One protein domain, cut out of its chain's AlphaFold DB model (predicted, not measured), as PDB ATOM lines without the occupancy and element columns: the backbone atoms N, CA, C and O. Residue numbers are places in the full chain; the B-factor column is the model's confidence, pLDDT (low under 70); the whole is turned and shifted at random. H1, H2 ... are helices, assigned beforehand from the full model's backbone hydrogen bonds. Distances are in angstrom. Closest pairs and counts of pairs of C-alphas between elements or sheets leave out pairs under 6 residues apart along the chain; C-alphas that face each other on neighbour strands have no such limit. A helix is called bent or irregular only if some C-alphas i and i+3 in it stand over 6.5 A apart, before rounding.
ATOM      1  N   GLU A  75     110.417 143.614  57.196       76.75
ATOM      2  CA  GLU A  75     109.355 143.033  56.367       76.75
ATOM      3  C   GLU A  75     109.076 141.564  56.719       76.75
ATOM      4  O   GLU A  75     107.927 141.127  56.703       76.75
ATOM      5  N   GLY A  76     110.104 140.799  57.103       73.00
ATOM      6  CA  GLY A  76     109.968 139.385  57.461       73.00
ATOM      7  C   GLY A  76     109.267 139.134  58.802       73.00
ATOM      8  O   GLY A  76     108.629 138.101  58.973       73.00
ATOM      9  N   LEU A  77     109.283 140.102  59.728       73.00
ATOM     10  CA  LEU A  77     108.487 140.080  60.968       73.00
ATOM     11  C   LEU A  77     106.971 140.124  60.714       73.00
ATOM     12  O   LEU A  77     106.192 139.740  61.586       73.00
ATOM     13  N   LYS A  78     106.549 140.605  59.538       79.88
ATOM     14  CA  LYS A  78     105.143 140.631  59.120       79.88
ATOM     15  C   LYS A  78     104.696 139.293  58.522       79.88
ATOM     16  O   LYS A  78     103.498 139.016  58.474       79.88
ATOM     17  N   GLU A  79     105.635 138.466  58.066       81.12
ATOM     18  CA  GLU A  79     105.356 137.148  57.507       81.12
ATOM     19  C   GLU A  79     105.285 136.086  58.615       81.12
ATOM     20  O   GLU A  79     106.077 136.072  59.560       81.12
ATOM     21  N   LYS A  80     104.321 135.162  58.511       77.62
ATOM     22  CA  LYS A  80     104.172 134.083  59.492       77.62
ATOM     23  C   LYS A  80     105.338 133.095  59.398       77.62
ATOM     24  O   LYS A  80     105.435 132.291  58.471       77.62
ATOM     25  N   ASN A  81     106.222 133.111  60.392       80.81
ATOM     26  CA  ASN A  81     107.302 132.137  60.458       80.81
ATOM     27  C   ASN A  81     106.820 130.827  61.099       80.81
ATOM     28  O   ASN A  81     106.862 130.660  62.319       80.81
ATOM     29  N   GLU A  82     106.417 129.875  60.255       79.81
ATOM     30  CA  GLU A  82     105.945 128.549  60.679       79.81
ATOM     31  C   GLU A  82     106.972 127.779  61.527       79.81
ATOM     32  O   GLU A  82     106.586 126.957  62.345       79.81
ATOM     33  N   SER A  83     108.280 128.041  61.392       73.75
ATOM     34  CA  SER A  83     109.292 127.386  62.243       73.75
ATOM     35  C   SER A  83     109.254 127.881  63.692       73.75
ATOM     36  O   SER A  83     109.432 127.099  64.623       73.75
ATOM     37  N   VAL A  84     108.965 129.170  63.890       75.62
ATOM     38  CA  VAL A  84     108.834 129.783  65.219       75.62
ATOM     39  C   VAL A  84     107.510 129.368  65.851       75.62
ATOM     40  O   VAL A  84     107.481 129.000  67.023       75.62
ATOM     41  N   ILE A  85     106.434 129.366  65.061       76.75
ATOM     42  CA  ILE A  85     105.100 128.939  65.498       76.75
ATOM     43  C   ILE A  85     105.124 127.458  65.889       76.75
ATOM     44  O   ILE A  85     104.735 127.124  67.007       76.75
ATOM     45  N   ALA A  86     105.675 126.589  65.039       73.12
ATOM     46  CA  ALA A  86     105.818 125.170  65.349       73.12
ATOM     47  C   ALA A  86     106.664 124.950  66.610       73.12
ATOM     48  O   ALA A  86     106.337 124.092  67.416       73.12
ATOM     49  N   ARG A  87     107.711 125.746  66.855       72.31
ATOM     50  CA  ARG A  87     108.508 125.626  68.086       72.31
ATOM     51  C   ARG A  87     107.763 126.072  69.349       72.31
ATOM     52  O   ARG A  87     108.031 125.546  70.427       72.31
ATOM     53  N   LEU A  88     106.864 127.045  69.230       72.31
ATOM     54  CA  LEU A  88     106.056 127.539  70.347       72.31
ATOM     55  C   LEU A  88     104.892 126.600  70.682       72.31
ATOM     56  O   LEU A  88     104.606 126.409  71.865       72.31
ATOM     57  N   TYR A  89     104.249 126.024  69.662       71.75
ATOM     58  CA  TYR A  89     102.977 125.313  69.810       71.75
ATOM     59  C   TYR A  89     103.053 123.810  69.495       71.75
ATOM     60  O   TYR A  89     102.589 123.017  70.307       71.75
ATOM     61  N   ASP A  90     103.666 123.400  68.380       64.12
ATOM     62  CA  ASP A  90     103.617 122.000  67.908       64.12
ATOM     63  C   ASP A  90     104.712 121.115  68.516       64.12
ATOM     64  O   ASP A  90     104.491 119.967  68.887       64.12
ATOM     65  N   ALA A  91     105.920 121.659  68.624       59.88
ATOM     66  CA  ALA A  91     107.118 121.002  69.128       59.88
ATOM     67  C   ALA A  91     107.406 121.390  70.579       59.88
ATOM     68  O   ALA A  91     108.571 121.355  70.977       59.88
ATOM     69  N   GLY A  92     106.366 121.844  71.300       56.44
ATOM     70  CA  GLY A  92     106.437 122.548  72.577       56.44
ATOM     71  C   GLY A  92     107.621 122.107  73.422       56.44
ATOM     72  O   GLY A  92     107.836 120.907  73.575       56.44
ATOM     73  N   LEU A  93     108.396 123.078  73.937       63.69
ATOM     74  CA  LEU A  93     109.526 122.805  74.833       63.69
ATOM     75  C   LEU A  93     109.097 121.705  75.822       63.69
ATOM     76  O   LEU A  93     108.216 121.985  76.641       63.69
ATOM     77  N   PRO A  94     109.645 120.475  75.722       66.06
ATOM     78  CA  PRO A  94     109.043 119.300  76.359       66.06
ATOM     79  C   PRO A  94     109.029 119.382  77.886       66.06
ATOM     80  O   PRO A  94     108.347 118.615  78.557       66.06
ATOM     81  N   PHE A  95     109.819 120.303  78.434       68.69
ATOM     82  CA  PHE A  95     110.165 120.376  79.837       68.69
ATOM     83  C   PHE A  95     109.595 121.662  80.429       68.69
ATOM     84  O   PHE A  95     110.196 122.734  80.348       68.69
ATOM     85  N   LEU A  96     108.397 121.550  80.996       79.19
ATOM     86  CA  LEU A  96     107.715 122.615  81.720       79.19
ATOM     87  C   LEU A  96     107.773 122.303  83.219       79.19
ATOM     88  O   LEU A  96     107.407 121.202  83.628       79.19
ATOM     89  N   SER A  97     108.201 123.262  84.039       82.38
ATOM     90  CA  SER A  97     108.035 123.145  85.492       82.38
ATOM     91  C   SER A  97     106.561 123.317  85.845       82.38
ATOM     92  O   SER A  97     105.959 124.334  85.505       82.38
ATOM     93  N   SER A  98     105.973 122.330  86.522       79.06
ATOM     94  CA  SER A  98     104.576 122.398  86.972       79.06
ATOM     95  C   SER A  98     104.363 123.434  88.078       79.06
ATOM     96  O   SER A  98     103.256 123.938  88.224       79.06
ATOM     97  N   SER A  99     105.412 123.762  88.838       78.00
ATOM     98  CA  SER A  99     105.373 124.710  89.954       78.00
ATOM     99  C   SER A  99     105.685 126.151  89.537       78.00
ATOM    100  O   SER A  99     105.058 127.071  90.045       78.00
ATOM    101  N   ASP A 100     106.624 126.356  88.607       79.31
ATOM    102  CA  ASP A 100     107.088 127.698  88.189       79.31
ATOM    103  C   ASP A 100     106.518 128.112  86.812       79.31
ATOM    104  O   ASP A 100     106.639 129.251  86.374       79.31
ATOM    105  N   GLY A 101     105.933 127.178  86.047       81.75
ATOM    106  CA  GLY A 101     105.453 127.432  84.679       81.75
ATOM    107  C   GLY A 101     106.565 127.787  83.678       81.75
ATOM    108  O   GLY A 101     106.296 128.105  82.516       81.75
ATOM    109  N   ARG A 102     107.832 127.736  84.107       80.75
ATOM    110  CA  ARG A 102     109.005 128.012  83.274       80.75
ATOM    111  C   ARG A 102     109.282 126.851  82.329       80.75
ATOM    112  O   ARG A 102     109.137 125.682  82.687       80.75
ATOM    113  N   ARG A 103     109.690 127.200  81.108       83.38
ATOM    114  CA  ARG A 103     110.015 126.264  80.026       83.38
ATOM    115  C   ARG A 103     111.529 126.108  79.929       83.38
ATOM    116  O   ARG A 103     112.230 127.113  79.835       83.38
ATOM    117  N   PHE A 104     112.004 124.869  79.907       79.75
ATOM    118  CA  PHE A 104     113.424 124.524  79.859       79.75
ATOM    119  C   PHE A 104     113.805 123.896  78.524       79.75
ATOM    120  O   PHE A 104     113.001 123.221  77.872       79.75
ATOM    121  N   ALA A 105     115.052 124.120  78.110       76.62
ATOM    122  CA  ALA A 105     115.559 123.587  76.853       76.62
ATOM    123  C   ALA A 105     115.923 122.096  76.963       76.62
ATOM    124  O   ALA A 105     115.950 121.398  75.951       76.62
ATOM    125  N   SER A 106     116.187 121.597  78.178       80.56
ATOM    126  CA  SER A 106     116.568 120.204  78.434       80.56
ATOM    127  C   SER A 106     115.953 119.631  79.719       80.56
ATOM    128  O   SER A 106     115.638 120.369  80.651       80.56
ATOM    129  N   GLN A 107     115.833 118.298  79.788       83.50
ATOM    130  CA  GLN A 107     115.357 117.578  80.981       83.50
ATOM    131  C   GLN A 107     116.282 117.785  82.188       83.50
ATOM    132  O   GLN A 107     115.801 117.852  83.312       83.50
ATOM    133  N   ILE A 108     117.596 117.882  81.956       86.19
ATOM    134  CA  ILE A 108     118.604 118.087  83.010       86.19
ATOM    135  C   ILE A 108     118.435 119.460  83.661       86.19
ATOM    136  O   ILE A 108     118.538 119.597  84.875       86.19
ATOM    137  N   GLU A 109     118.145 120.479  82.856       86.12
ATOM    138  CA  GLU A 109     117.879 121.830  83.347       86.12
ATOM    139  C   GLU A 109     116.572 121.878  84.155       86.12
ATOM    140  O   GLU A 109     116.527 122.494  85.218       86.12
ATOM    141  N   LEU A 110     115.536 121.155  83.705       88.62
ATOM    142  CA  LEU A 110     114.301 120.993  84.471       88.62
ATOM    143  C   LEU A 110     114.552 120.268  85.801       88.62
ATOM    144  O   LEU A 110     114.100 120.756  86.832       88.62
ATOM    145  N   SER A 111     115.275 119.143  85.815       89.06
ATOM    146  CA  SER A 111     115.556 118.423  87.064       89.06
ATOM    147  C   SER A 111     116.386 119.269  88.025       89.06
ATOM    148  O   SER A 111     116.036 119.364  89.191       89.06
ATOM    149  N   GLN A 112     117.403 119.980  87.527       92.44
ATOM    150  CA  GLN A 112     118.199 120.903  88.339       92.44
ATOM    151  C   GLN A 112     117.339 122.023  88.942       92.44
ATOM    152  O   GLN A 112     117.538 122.415  90.091       92.44
ATOM    153  N   HIS A 113     116.374 122.543  88.182       91.38
ATOM    154  CA  HIS A 113     115.435 123.536  88.685       91.38
ATOM    155  C   HIS A 113     114.491 122.960  89.753       91.38
ATOM    156  O   HIS A 113     114.257 123.624  90.763       91.38
ATOM    157  N   LEU A 114     113.981 121.739  89.566       89.31
ATOM    158  CA  LEU A 114     113.153 121.054  90.563       89.31
ATOM    159  C   LEU A 114     113.942 120.758  91.847       89.31
ATOM    160  O   LEU A 114     113.418 120.977  92.938       89.31
ATOM    161  N   ASP A 115     115.204 120.348  91.726       92.88
ATOM    162  CA  ASP A 115     116.099 120.111  92.862       92.88
ATOM    163  C   ASP A 115     116.386 121.409  93.629       92.88
ATOM    164  O   ASP A 115     116.381 121.427  94.859       92.88
ATOM    165  N   GLU A 116     116.577 122.527  92.921       90.75
ATOM    166  CA  GLU A 116     116.765 123.841  93.539       90.75
ATOM    167  C   GLU A 116     115.498 124.330  94.250       90.75
ATOM    168  O   GLU A 116     115.588 124.888  95.344       90.75
ATOM    169  N   LEU A 117     114.314 124.108  93.668       88.69
ATOM    170  CA  LEU A 117     113.046 124.393  94.342       88.69
ATOM    171  C   LEU A 117     112.896 123.547  95.603       88.69
ATOM    172  O   LEU A 117     112.598 124.090  96.663       88.69
ATOM    173  N   PHE A 118     113.179 122.247  95.517       88.88
ATOM    174  CA  PHE A 118     113.129 121.363  96.675       88.88
ATOM    175  C   PHE A 118     114.103 121.829  97.763       88.88
ATOM    176  O   PHE A 118     113.715 121.961  98.921       88.88
ATOM    177  N   ARG A 119     115.342 122.178  97.396       90.69
ATOM    178  CA  ARG A 119     116.351 122.718  98.317       90.69
ATOM    179  C   ARG A 119     115.885 124.011  98.987       90.69
ATOM    180  O   ARG A 119     116.091 124.166 100.188       90.69
ATOM    181  N   LYS A 120     115.259 124.926  98.241       88.75
ATOM    182  CA  LYS A 120     114.704 126.176  98.783       88.75
ATOM    183  C   LYS A 120     113.575 125.917  99.770       88.75
ATOM    184  O   LYS A 120     113.622 126.477 100.853       88.75
ATOM    185  N   THR A 121     112.630 125.037  99.444       87.38
ATOM    186  CA  THR A 121     111.532 124.674 100.351       87.38
ATOM    187  C   THR A 121     112.043 123.982 101.615       87.38
ATOM    188  O   THR A 121     111.559 124.261 102.708       87.38
ATOM    189  N   GLN A 122     113.052 123.110 101.502       85.69
ATOM    190  CA  GLN A 122     113.687 122.507 102.678       85.69
ATOM    191  C   GLN A 122     114.380 123.567 103.542       85.69
ATOM    192  O   GLN A 122     114.212 123.564 104.758       85.69
ATOM    193  N   LEU A 123     115.114 124.499 102.925       81.31
ATOM    194  CA  LEU A 123     115.758 125.599 103.642       81.31
ATOM    195  C   LEU A 123     114.743 126.519 104.320       81.31
ATOM    196  O   LEU A 123     114.922 126.837 105.490       81.31
ATOM    197  N   GLU A 124     113.677 126.894 103.623       79.88
ATOM    198  CA  GLU A 124     112.580 127.704 104.154       79.88
ATOM    199  C   GLU A 124     111.951 127.033 105.375       79.88
ATOM    200  O   GLU A 124     111.917 127.644 106.438       79.88
ATOM    201  N   LYS A 125     111.626 125.738 105.290       81.62
ATOM    202  CA  LYS A 125     111.103 124.966 106.427       81.62
ATOM    203  C   LYS A 125     112.067 124.914 107.618       81.62
ATOM    204  O   LYS A 125     111.634 124.862 108.765       81.62
ATOM    205  N   THR A 126     113.379 124.910 107.372       73.88
ATOM    206  CA  THR A 126     114.383 124.960 108.452       73.88
ATOM    207  C   THR A 126     114.624 126.371 108.999       73.88
ATOM    208  O   THR A 126     115.092 126.501 110.128       73.88
TER     209      THR A 126
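Overview. This is residues 75 to 126 of the 270 residues of the protein "Hypothetical protein" of Eucampia antarctica (UniProt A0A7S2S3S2). An extended, open string of parts: a short helix, H1, toward one end and a long helix, H2, at the other, with a loop between them that folds back on itself beside the first turns of H2. The two helices do not pack on each other, and residues 75 to 82, of which 82 belongs to H1, stick out at the end where the printed part begins. The printed part has 52 residues with two named helices, H1 then H2, and no named strand; the class is all helix. The whole is extended, with a radius of gyration of the C-alphas of 16.2 A, and its outline is a rod spanning 55 by 18 by 13 A.

Along the chain. The printed part begins at Glu 75, with its C-alpha at (109.355, 143.033, 56.367). H1 is residues 82 to 90, 10.0 A from first to last C-alpha, beginning at C-alpha 82 at (105.945, 128.549, 60.679). It is neither bent nor irregular, but only just: C-alphas 87 and 90 are 6.1 A apart. Residues 91 to 106 hold no named element. H2 is residues 107 to 126, 28.5 A long, ending at C-alpha 126 at (114.383, 124.960, 108.452).

Arrangement. H1 and H2 are apart, with no C-alpha of the one within 8 A of the other. Within the link between them, residues 95 to 96 form a short antiparallel pairing with residues 103 to 104. Residues 84 to 90 of H1 and 118 to 126 of H2 stand free, as do residues 75 to 82. In H1 and H2 every O i to N i+4 pair is within hydrogen-bond range.

Size, cuts and confidence. The C-alphas of Glu 75 and Thr 126 are the two farthest apart, at 55.4 A. The printed part has no cut. The link from H1 to H2, 16 residues, is long. The mean pLDDT of the printed part is 79.5, and residues 90 to 95 are under 70.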